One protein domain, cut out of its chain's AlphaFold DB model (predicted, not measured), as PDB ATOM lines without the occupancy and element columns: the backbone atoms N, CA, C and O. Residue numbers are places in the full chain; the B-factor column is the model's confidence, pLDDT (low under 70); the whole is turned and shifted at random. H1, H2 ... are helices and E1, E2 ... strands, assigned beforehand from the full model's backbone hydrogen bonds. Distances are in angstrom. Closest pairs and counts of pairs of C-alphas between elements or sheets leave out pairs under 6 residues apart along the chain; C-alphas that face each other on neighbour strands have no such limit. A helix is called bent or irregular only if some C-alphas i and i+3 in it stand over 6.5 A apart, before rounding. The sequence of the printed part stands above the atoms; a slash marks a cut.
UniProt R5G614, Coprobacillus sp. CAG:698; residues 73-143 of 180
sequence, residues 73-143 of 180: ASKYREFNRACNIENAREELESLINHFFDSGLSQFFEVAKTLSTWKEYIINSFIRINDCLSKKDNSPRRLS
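What this domain is: This is residues 73 to 143 of the 180 residues of a protein of Coprobacillus sp. CAG:698 (UniProt R5G614). A long helix, H2, lies in the middle of a small helical body, with H1 folded back along one side of it and H3 and H4 packed on different parts of it. Beyond one end of this body a thin hairpin of two short strands, E1 and E2, sticks out as an arm and adds much to the length. The printed part has 71 residues, with four named helices followed by two named strands, in the order H1, H2, H3, H4, E1, E2. The sheet has the order E1 - E2 and is antiparallel, and the class is mostly helix. The whole is loose, with a radius of gyration of the C-alphas of 14.4 A, and the C-alphas span 48 by 21 by 19 A.

How they stand to each other: Strands E1, residues 127 to 129, and E2, residues 139 to 141, form an antiparallel hairpin, with 141 degrees between their N-to-C directions. Across the pair, N 128 and O 140 are 2.9 A apart and N 140 and O 128 are 3.0 A apart, both within hydrogen-bond range. The C-alphas of Arg 127 and Arg 141 face each other at 4.4 A. E1 is apart from H2, residues 85 to 101, but only just, their closest C-alphas being 8.5 A apart; E2 is apart from H2 too. H4, residues 118 to 123, touches H2 with a shallow tilt of 25 degrees, opposite ways. The closest C-alphas of these two are those of Ala 88 and Ile 122, 5.7 A apart, and H2 touches H4 with residues 85 to 92 alone. H1, residues 73 to 82, and H2 form a helical hairpin, and H2 touches H1 with residues 88 to 95 alone. Their tilt is a shallow 3 degrees, opposite ways, and their closest C-alphas are those of Tyr 76 and Leu 95, 7.1 A apart. H2 and H3, residues 105 to 116, form another helical hairpin, with a shallow tilt of 31 degrees, opposite ways. H2 touches H3 with residues 96 to 100 alone, and the closest C-alphas are those of Ile 96 and Ala 111, 5.1 A apart. H3 and H4 are close but not clearly touching, with the C-alphas of Leu 114 and Ile 121 closest at 7.8 A, and they run the same way at a steep tilt of 54 degrees. H1 is apart from H3, H4, E1 and E2. In H1 and H4 every O i to N i+4 pair is within hydrogen-bond range, against 11 of 13 in H2 and 6 of 8 in H3.

Where its parts are: H2 is the longest helix, 17 residues from Ile 85 to Asp 101 and 24.7 A from first to last C-alpha. It is irregular, with C-alphas 86 and 89 7.1 A apart. H1 begins at C-alpha 73, at (130.118, -12.339, 110.721), and measures 14.4 A. H3 measures 17.5 A and begins at C-alpha 105, at (132.385, -22.367, 120.783). H4 measures 8.6 A. E1 measures 6.7 A, and E2 measures 7.1 A and ends at C-alpha 141, at (116.360, 3.959, 112.100).

The domain as a whole: The two C-alphas farthest apart are those of Gly 103, in the link from H2 to H3, and Lys 135, in the link from E1 to E2, at 47.8 A. The printed part runs from residue 73 to residue 143 and has no cut. The four links from H1 through to E1 are tight, the link from E1 to E2 is short with 9 residues, and no link is long. The mean pLDDT of the printed part is 88.2, and residues 130 to 138, between E1 and E2, are under 70.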
ATOM      1  N   ALA A  73     129.949 -13.740 110.346       93.56
ATOM      2  CA  ALA A  73     130.118 -12.339 110.721       93.56
ATOM      3  C   ALA A  73     129.774 -11.377 109.569       93.56
ATOM      4  O   ALA A  73     129.305 -10.263 109.806       93.56
ATOM      5  N   SER A  74     130.025 -11.780 108.320       92.44
ATOM      6  CA  SER A  74     129.650 -11.009 107.129       92.44
ATOM      7  C   SER A  74     128.137 -11.035 106.902       92.44
ATOM      8  O   SER A  74     127.554  -9.970 106.725       92.44
ATOM      9  N   LYS A  75     127.489 -12.204 107.026       94.06
ATOM     10  CA  LYS A  75     126.022 -12.331 106.950       94.06
ATOM     11  C   LYS A  75     125.314 -11.480 108.006       94.06
ATOM     12  O   LYS A  75     124.356 -10.784 107.694       94.06
ATOM     13  N   TYR A  76     125.814 -11.467 109.243       95.00
ATOM     14  CA  TYR A  76     125.257 -10.610 110.293       95.00
ATOM     15  C   TYR A  76     125.394  -9.110 109.971       95.00
ATOM     16  O   TYR A  76     124.466  -8.332 110.201       95.00
ATOM     17  N   ARG A  77     126.538  -8.683 109.414       92.31
ATOM     18  CA  ARG A  77     126.735  -7.293 108.966       92.31
ATOM     19  C   ARG A  77     125.765  -6.918 107.849       92.31
ATOM     20  O   ARG A  77     125.173  -5.841 107.899       92.31
ATOM     21  N   GLU A  78     125.587  -7.804 106.876       92.12
ATOM     22  CA  GLU A  78     124.645  -7.619 105.772       92.12
ATOM     23  C   GLU A  78     123.202  -7.520 106.272       92.12
ATOM     24  O   GLU A  78     122.512  -6.555 105.942       92.12
ATOM     25  N   PHE A  79     122.788  -8.426 107.162       94.62
ATOM     26  CA  PHE A  79     121.502  -8.359 107.851       94.62
ATOM     27  C   PHE A  79     121.287  -6.999 108.519       94.62
ATOM     28  O   PHE A  79     120.278  -6.337 108.282       94.62
ATOM     29  N   ASN A  80     122.262  -6.513 109.292       91.94
ATOM     30  CA  ASN A  80     122.107  -5.228 109.966       91.94
ATOM     31  C   ASN A  80     122.053  -4.031 108.994       91.94
ATOM     32  O   ASN A  80     121.445  -3.010 109.318       91.94
ATOM     33  N   ARG A  81     122.668  -4.135 107.809       88.38
ATOM     34  CA  ARG A  81     122.700  -3.064 106.798       88.38
ATOM     35  C   ARG A  81     121.444  -3.031 105.926       88.38
ATOM     36  O   ARG A  81     120.919  -1.945 105.679       88.38
ATOM     37  N   ALA A  82     121.002  -4.185 105.434       88.12
ATOM     38  CA  ALA A  82     120.026  -4.288 104.349       88.12
ATOM     39  C   ALA A  82     118.640  -4.777 104.790       88.12
ATOM     40  O   ALA A  82     117.677  -4.586 104.048       88.12
ATOM     41  N   CYS A  83     118.512  -5.391 105.969       91.31
ATOM     42  CA  CYS A  83     117.238  -5.956 106.395       91.31
ATOM     43  C   CYS A  83     116.196  -4.870 106.726       91.31
ATOM     44  O   CYS A  83     116.519  -3.755 107.155       91.31
ATOM     45  N   ASN A  84     114.928  -5.229 106.535       89.69
ATOM     46  CA  ASN A  84     113.756  -4.427 106.863       89.69
ATOM     47  C   ASN A  84     112.960  -5.112 107.972       89.69
ATOM     48  O   ASN A  84     113.116  -6.306 108.200       89.69
ATOM     49  N   ILE A  85     112.072  -4.372 108.635       91.56
ATOM     50  CA  ILE A  85     111.341  -4.891 109.795       91.56
ATOM     51  C   ILE A  85     110.490  -6.134 109.499       91.56
ATOM     52  O   ILE A  85     110.403  -7.014 110.348       91.56
ATOM     53  N   GLU A  86     109.927  -6.226 108.294       91.19
ATOM     54  CA  GLU A  86     109.094  -7.356 107.863       91.19
ATOM     55  C   GLU A  86     109.885  -8.670 107.870       91.19
ATOM     56  O   GLU A  86     109.443  -9.656 108.450       91.19
ATOM     57  N   ASN A  87     111.108  -8.647 107.331       93.81
ATOM     58  CA  ASN A  87     111.952  -9.838 107.203       93.81
ATOM     59  C   ASN A  87     112.914 -10.010 108.390       93.81
ATOM     60  O   ASN A  87     113.538 -11.060 108.537       93.81
ATOM     61  N   ALA A  88     113.048  -8.998 109.256       94.56
ATOM     62  CA  ALA A  88     114.037  -8.981 110.333       94.56
ATOM     63  C   ALA A  88     113.887 -10.152 111.304       94.56
ATOM     64  O   ALA A  88     114.888 -10.648 111.814       94.56
ATOM     65  N   ARG A  89     112.653 -10.600 111.561       96.50
ATOM     66  CA  ARG A  89     112.392 -11.731 112.455       96.50
ATOM     67  C   ARG A  89     112.927 -13.039 111.877       96.50
ATOM     68  O   ARG A  89     113.697 -13.715 112.554       96.50
ATOM     69  N   GLU A  90     112.546 -13.358 110.645       96.31
ATOM     70  CA  GLU A  90     112.921 -14.607 109.973       96.31
ATOM     71  C   GLU A  90     114.429 -14.670 109.706       96.31
ATOM     72  O   GLU A  90     115.085 -15.659 110.035       96.31
ATOM     73  N   GLU A  91     115.010 -13.580 109.199       96.19
ATOM     74  CA  GLU A  91     116.450 -13.484 108.936       96.19
ATOM     75  C   GLU A  91     117.278 -13.598 110.224       96.19
ATOM     76  O   GLU A  91     118.301 -14.288 110.257       96.19
ATOM     77  N   LEU A  92     116.832 -12.972 111.321       97.25
ATOM     78  CA  LEU A  92     117.526 -13.070 112.607       97.25
ATOM     79  C   LEU A  92     117.442 -14.481 113.197       97.25
ATOM     80  O   LEU A  92     118.433 -14.968 113.736       97.25
ATOM     81  N   GLU A  93     116.292 -15.148 113.096       96.94
ATOM     82  CA  GLU A  93     116.138 -16.546 113.519       96.94
ATOM     83  C   GLU A  93     117.054 -17.476 112.724       96.94
ATOM     84  O   GLU A  93     117.788 -18.273 113.310       96.94
ATOM     85  N   SER A  94     117.076 -17.313 111.402       96.94
ATOM     86  CA  SER A  94     117.982 -18.034 110.512       96.94
ATOM     87  C   SER A  94     119.446 -17.810 110.901       96.94
ATOM     88  O   SER A  94     120.216 -18.762 111.027       96.94
ATOM     89  N   LEU A  95     119.850 -16.564 111.164       97.00
ATOM     90  CA  LEU A  95     121.204 -16.245 111.623       97.00
ATOM     91  C   LEU A  95     121.542 -16.900 112.960       97.00
ATOM     92  O   LEU A  95     122.624 -17.468 113.093       97.00
ATOM     93  N   ILE A  96     120.640 -16.834 113.941       97.38
ATOM     94  CA  ILE A  96     120.831 -17.452 115.259       97.38
ATOM     95  C   ILE A  96     121.071 -18.958 115.112       97.38
ATOM     96  O   ILE A  96     122.027 -19.473 115.692       97.38
ATOM     97  N   ASN A  97     120.265 -19.640 114.295       96.94
ATOM     98  CA  ASN A  97     120.432 -21.068 114.030       96.94
ATOM     99  C   ASN A  97     121.785 -21.351 113.369       96.94
ATOM    100  O   ASN A  97     122.545 -22.177 113.862       96.94
ATOM    101  N   HIS A  98     122.165 -20.577 112.347       96.75
ATOM    102  CA  HIS A  98     123.482 -20.713 111.722       96.75
ATOM    103  C   HIS A  98     124.649 -20.497 112.701       96.75
ATOM    104  O   HIS A  98     125.697 -21.128 112.551       96.75
ATOM    105  N   PHE A  99     124.506 -19.612 113.693       96.50
ATOM    106  CA  PHE A  99     125.518 -19.437 114.736       96.50
ATOM    107  C   PHE A  99     125.596 -20.651 115.673       96.50
ATOM    108  O   PHE A  99     126.710 -21.075 115.987       96.50
ATOM    109  N   PHE A 100     124.464 -21.242 116.071       95.56
ATOM    110  CA  PHE A 100     124.441 -22.485 116.853       95.56
ATOM    111  C   PHE A 100     125.029 -23.675 116.078       95.56
ATOM    112  O   PHE A 100     125.855 -24.412 116.616       95.56
ATOM    113  N   ASP A 101     124.687 -23.804 114.797       95.00
ATOM    114  CA  ASP A 101     125.118 -24.910 113.933       95.00
ATOM    115  C   ASP A 101     126.573 -24.774 113.455       95.00
ATOM    116  O   ASP A 101     127.144 -25.705 112.885       95.00
ATOM    117  N   SER A 102     127.209 -23.621 113.689       92.75
ATOM    118  CA  SER A 102     128.569 -23.339 113.214       92.75
ATOM    119  C   SER A 102     129.644 -24.257 113.808       92.75
ATOM    120  O   SER A 102     130.724 -24.383 113.227       92.75
ATOM    121  N   GLY A 103     129.377 -24.868 114.969       90.94
ATOM    122  CA  GLY A 103     130.346 -25.673 115.718       90.94
ATOM    123  C   GLY A 103     131.441 -24.855 116.419       90.94
ATOM    124  O   GLY A 103     132.313 -25.435 117.063       90.94
ATOM    125  N   LEU A 104     131.402 -23.520 116.334       92.88
ATOM    126  CA  LEU A 104     132.397 -22.630 116.936       92.88
ATOM    127  C   LEU A 104     131.959 -22.222 118.343       92.88
ATOM    128  O   LEU A 104     130.963 -21.518 118.505       92.88
ATOM    129  N   SER A 105     132.726 -22.611 119.368       90.75
ATOM    130  CA  SER A 105     132.385 -22.367 120.783       90.75
ATOM    131  C   SER A 105     132.073 -20.895 121.085       90.75
ATOM    132  O   SER A 105     131.130 -20.592 121.813       90.75
ATOM    133  N   GLN A 106     132.807 -19.966 120.469       90.38
ATOM    134  CA  GLN A 106     132.618 -18.526 120.659       90.38
ATOM    135  C   GLN A 106     131.291 -18.024 120.077       90.38
ATOM    136  O   GLN A 106     130.743 -17.028 120.546       90.38
ATOM    137  N   PHE A 107     130.759 -18.698 119.058       94.62
ATOM    138  CA  PHE A 107     129.521 -18.303 118.391       94.62
ATOM    139  C   PHE A 107     128.270 -18.780 119.117       94.62
ATOM    140  O   PHE A 107     127.230 -18.144 118.972       94.62
ATOM    141  N   PHE A 108     128.369 -19.790 119.983       94.19
ATOM    142  CA  PHE A 108     127.268 -20.142 120.883       94.19
ATOM    143  C   PHE A 108     126.906 -18.977 121.809       94.19
ATOM    144  O   PHE A 108     125.727 -18.683 121.997       94.19
ATOM    145  N   GLU A 109     127.899 -18.270 122.355       94.00
ATOM    146  CA  GLU A 109     127.653 -17.105 123.216       94.00
ATOM    147  C   GLU A 109     127.059 -15.924 122.434       94.00
ATOM    148  O   GLU A 109     126.161 -15.229 122.921       94.00
ATOM    149  N   VAL A 110     127.480 -15.744 121.178       95.06
ATOM    150  CA  VAL A 110     126.857 -14.777 120.263       95.06
ATOM    151  C   VAL A 110     125.395 -15.151 120.006       95.06
ATOM    152  O   VAL A 110     124.518 -14.307 120.176       95.06
ATOM    153  N   ALA A 111     125.107 -16.410 119.676       96.62
ATOM    154  CA  ALA A 111     123.754 -16.897 119.417       96.62
ATOM    155  C   ALA A 111     122.833 -16.738 120.636       96.62
ATOM    156  O   ALA A 111     121.706 -16.260 120.496       96.62
ATOM    157  N   LYS A 112     123.317 -17.057 121.847       96.62
ATOM    158  CA  LYS A 112     122.590 -16.813 123.107       96.62
ATOM    159  C   LYS A 112     122.276 -15.334 123.296       96.62
ATOM    160  O   LYS A 112     121.144 -14.985 123.628       96.62
ATOM    161  N   THR A 113     123.256 -14.465 123.059       96.81
ATOM    162  CA  THR A 113     123.077 -13.014 123.167       96.81
ATOM    163  C   THR A 113     122.018 -12.529 122.177       96.81
ATOM    164  O   THR A 113     121.063 -11.864 122.576       96.81
ATOM    165  N   LEU A 114     122.122 -12.919 120.903       97.06
ATOM    166  CA  LEU A 114     121.151 -12.559 119.869       97.06
ATOM    167  C   LEU A 114     119.747 -13.084 120.191       97.06
ATOM    168  O   LEU A 114     118.775 -12.355 120.026       97.06
ATOM    169  N   SER A 115     119.640 -14.308 120.712       97.31
ATOM    170  CA  SER A 115     118.368 -14.909 121.134       97.31
ATOM    171  C   SER A 115     117.729 -14.150 122.297       97.31
ATOM    172  O   SER A 115     116.529 -13.897 122.288       97.31
ATOM    173  N   THR A 116     118.541 -13.746 123.275       98.06
ATOM    174  CA  THR A 116     118.085 -13.028 124.476       98.06
ATOM    175  C   THR A 116     117.545 -11.644 124.125       98.06
ATOM    176  O   THR A 116     116.511 -11.224 124.634       98.06
ATOM    177  N   TRP A 117     118.224 -10.941 123.216       97.44
ATOM    178  CA  TRP A 117     117.881  -9.572 122.820       97.44
ATOM    179  C   TRP A 117     117.056  -9.492 121.532       97.44
ATOM    180  O   TRP A 117     116.837  -8.400 121.009       97.44
ATOM    181  N   LYS A 118     116.578 -10.631 121.025       96.25
ATOM    182  CA  LYS A 118     115.949 -10.782 119.709       96.25
ATOM    183  C   LYS A 118     114.873  -9.739 119.425       96.25
ATOM    184  O   LYS A 118     114.920  -9.073 118.396       96.25
ATOM    185  N   GLU A 119     113.936  -9.559 120.351       95.44
ATOM    186  CA  GLU A 119     112.822  -8.622 120.178       95.44
ATOM    187  C   GLU A 119     113.307  -7.166 120.066       95.44
ATOM    188  O   GLU A 119     112.855  -6.412 119.209       95.44
ATOM    189  N   TYR A 120     114.302  -6.775 120.866       93.75
ATOM    190  CA  TYR A 120     114.902  -5.439 120.800       93.75
ATOM    191  C   TYR A 120     115.682  -5.220 119.500       93.75
ATOM    192  O   TYR A 120     115.636  -4.132 118.925       93.75
ATOM    193  N   ILE A 121     116.366  -6.257 119.011       94.25
ATOM    194  CA  ILE A 121     117.076  -6.214 117.729       94.25
ATOM    195  C   ILE A 121     116.074  -6.030 116.586       94.25
ATOM    196  O   ILE A 121     116.280  -5.145 115.759       94.25
ATOM    197  N   ILE A 122     114.972  -6.786 116.562       94.31
ATOM    198  CA  ILE A 122     113.909  -6.642 115.552       94.31
ATOM    199  C   ILE A 122     113.331  -5.223 115.587       94.31
ATOM    200  O   ILE A 122     113.284  -4.541 114.563       94.31
ATOM    201  N   ASN A 123     112.994  -4.724 116.778       91.75
ATOM    202  CA  ASN A 123     112.444  -3.379 116.948       91.75
ATOM    203  C   ASN A 123     113.428  -2.266 116.550       91.75
ATOM    204  O   ASN A 123     113.010  -1.176 116.163       91.75
ATOM    205  N   SER A 124     114.738  -2.530 116.543       90.81
ATOM    206  CA  SER A 124     115.731  -1.569 116.047       90.81
ATOM    207  C   SER A 124     115.619  -1.290 114.538       90.81
ATOM    208  O   SER A 124     116.174  -0.300 114.055       90.81
ATOM    209  N   PHE A 125     114.928  -2.146 113.774       91.31
ATOM    210  CA  PHE A 125     114.667  -1.936 112.345       91.31
ATOM    211  C   PHE A 125     113.468  -1.022 112.075       91.31
ATOM    212  O   PHE A 125     113.259  -0.638 110.922       91.31
ATOM    213  N   ILE A 126     112.726  -0.609 113.112       89.50
ATOM    214  CA  ILE A 126     111.684   0.413 112.986       89.50
ATOM    215  C   ILE A 126     112.324   1.695 112.448       89.50
ATOM    216  O   ILE A 126     113.275   2.245 113.017       89.50
ATOM    217  N   ARG A 127     111.788   2.181 111.329       86.75
ATOM    218  CA  ARG A 127     112.166   3.465 110.748       86.75
ATOM    219  C   ARG A 127     111.115   4.499 111.102       86.75
ATOM    220  O   ARG A 127     109.923   4.258 110.952       86.75
ATOM    221  N   ILE A 128     111.578   5.656 111.546       83.56
ATOM    222  CA  ILE A 128     110.731   6.795 111.866       83.56
ATOM    223  C   ILE A 128     110.931   7.828 110.762       83.56
ATOM    224  O   ILE A 128     112.066   8.106 110.357       83.56
ATOM    225  N   ASN A 129     109.824   8.378 110.270       74.25
ATOM    226  CA  ASN A 129     109.828   9.561 109.421       74.25
ATOM    227  C   ASN A 129     110.285  10.730 110.293       74.25
ATOM    228  O   ASN A 129     109.496  11.299 111.044       74.25
ATOM    229  N   ASP A 130     111.584  11.008 110.295       63.69
ATOM    230  CA  ASP A 130     112.131  12.058 111.139       63.69
ATOM    231  C   ASP A 130     111.789  13.421 110.529       63.69
ATOM    232  O   ASP A 130     112.318  13.797 109.485       63.69
ATOM    233  N   CYS A 131     110.876  14.134 111.181       51.81
ATOM    234  CA  CYS A 131     110.446  15.486 110.841       51.81
ATOM    235  C   CYS A 131     111.314  16.581 111.490       51.81
ATOM    236  O   CYS A 131     111.054  17.760 111.265       51.81
ATOM    237  N   LEU A 132     112.329  16.229 112.298       55.22
ATOM    238  CA  LEU A 132     113.018  17.194 113.169       55.22
ATOM    239  C   LEU A 132     114.486  17.482 112.817       55.22
ATOM    240  O   LEU A 132     115.048  18.413 113.391       55.22
ATOM    241  N   SER A 133     115.138  16.744 111.907       54.84
ATOM    242  CA  SER A 133     116.604  16.874 111.760       54.84
ATOM    243  C   SER A 133     117.186  16.854 110.341       54.84
ATOM    244  O   SER A 133     118.304  17.340 110.159       54.84
ATOM    245  N   LYS A 134     116.480  16.368 109.313       54.94
ATOM    246  CA  LYS A 134     117.007  16.378 107.937       54.94
ATOM    247  C   LYS A 134     116.164  17.237 107.005       54.94
ATOM    248  O   LYS A 134     114.946  17.163 107.008       54.94
ATOM    249  N   LYS A 135     116.862  18.001 106.158       58.41
ATOM    250  CA  LYS A 135     116.296  18.751 105.022       58.41
ATOM    251  C   LYS A 135     115.527  17.835 104.058       58.41
ATOM    252  O   LYS A 135     114.553  18.258 103.452       58.41
ATOM    253  N   ASP A 136     115.957  16.575 103.992       61.91
ATOM    254  CA  ASP A 136     115.318  15.503 103.245       61.91
ATOM    255  C   ASP A 136     114.563  14.609 104.239       61.91
ATOM    256  O   ASP A 136     115.206  13.926 105.042       61.91
ATOM    257  N   ASN A 137     113.224  14.611 104.189       64.06
ATOM    258  CA  ASN A 137     112.267  13.841 105.018       64.06
ATOM    259  C   ASN A 137     112.396  12.299 104.869       64.06
ATOM    260  O   ASN A 137     111.412  11.570 104.771       64.06
ATOM    261  N   SER A 138     113.619  11.782 104.788       69.88
ATOM    262  CA  SER A 138     113.929  10.372 104.594       69.88
ATOM    263  C   SER A 138     113.769   9.586 105.906       69.88
ATOM    264  O   SER A 138     114.319   9.991 106.937       69.88
ATOM    265  N   PRO A 139     113.060   8.441 105.892       77.50
ATOM    266  CA  PRO A 139     112.882   7.610 107.078       77.50
ATOM    267  C   PRO A 139     114.218   7.035 107.559       77.50
ATOM    268  O   PRO A 139     114.967   6.419 106.792       77.50
ATOM    269  N   ARG A 140     114.501   7.174 108.857       80.50
ATOM    270  CA  ARG A 140     115.733   6.672 109.487       80.50
ATOM    271  C   ARG A 140     115.441   5.723 110.640       80.50
ATOM    272  O   ARG A 140     114.435   5.863 111.329       80.50
ATOM    273  N   ARG A 141     116.354   4.776 110.877       84.50
ATOM    274  CA  ARG A 141     116.360   3.959 112.100       84.50
ATOM    275  C   ARG A 141     116.730   4.832 113.300       84.50
ATOM    276  O   ARG A 141     117.534   5.766 113.175       84.50
ATOM    277  N   LEU A 142     116.179   4.497 114.464       79.44
ATOM    278  CA  LEU A 142     116.683   5.010 115.733       79.44
ATOM    279  C   LEU A 142     118.086   4.441 115.954       79.44
ATOM    280  O   LEU A 142     118.269   3.234 116.067       79.44
ATOM    281  N   SER A 143     119.082   5.318 115.960       77.00
ATOM    282  CA  SER A 143     120.471   4.958 116.229       77.00
ATOM    283  C   SER A 143     120.880   5.451 117.612       77.00
ATOM    284  O   SER A 143     120.345   6.444 118.104       77.00
TER     285      SER A 143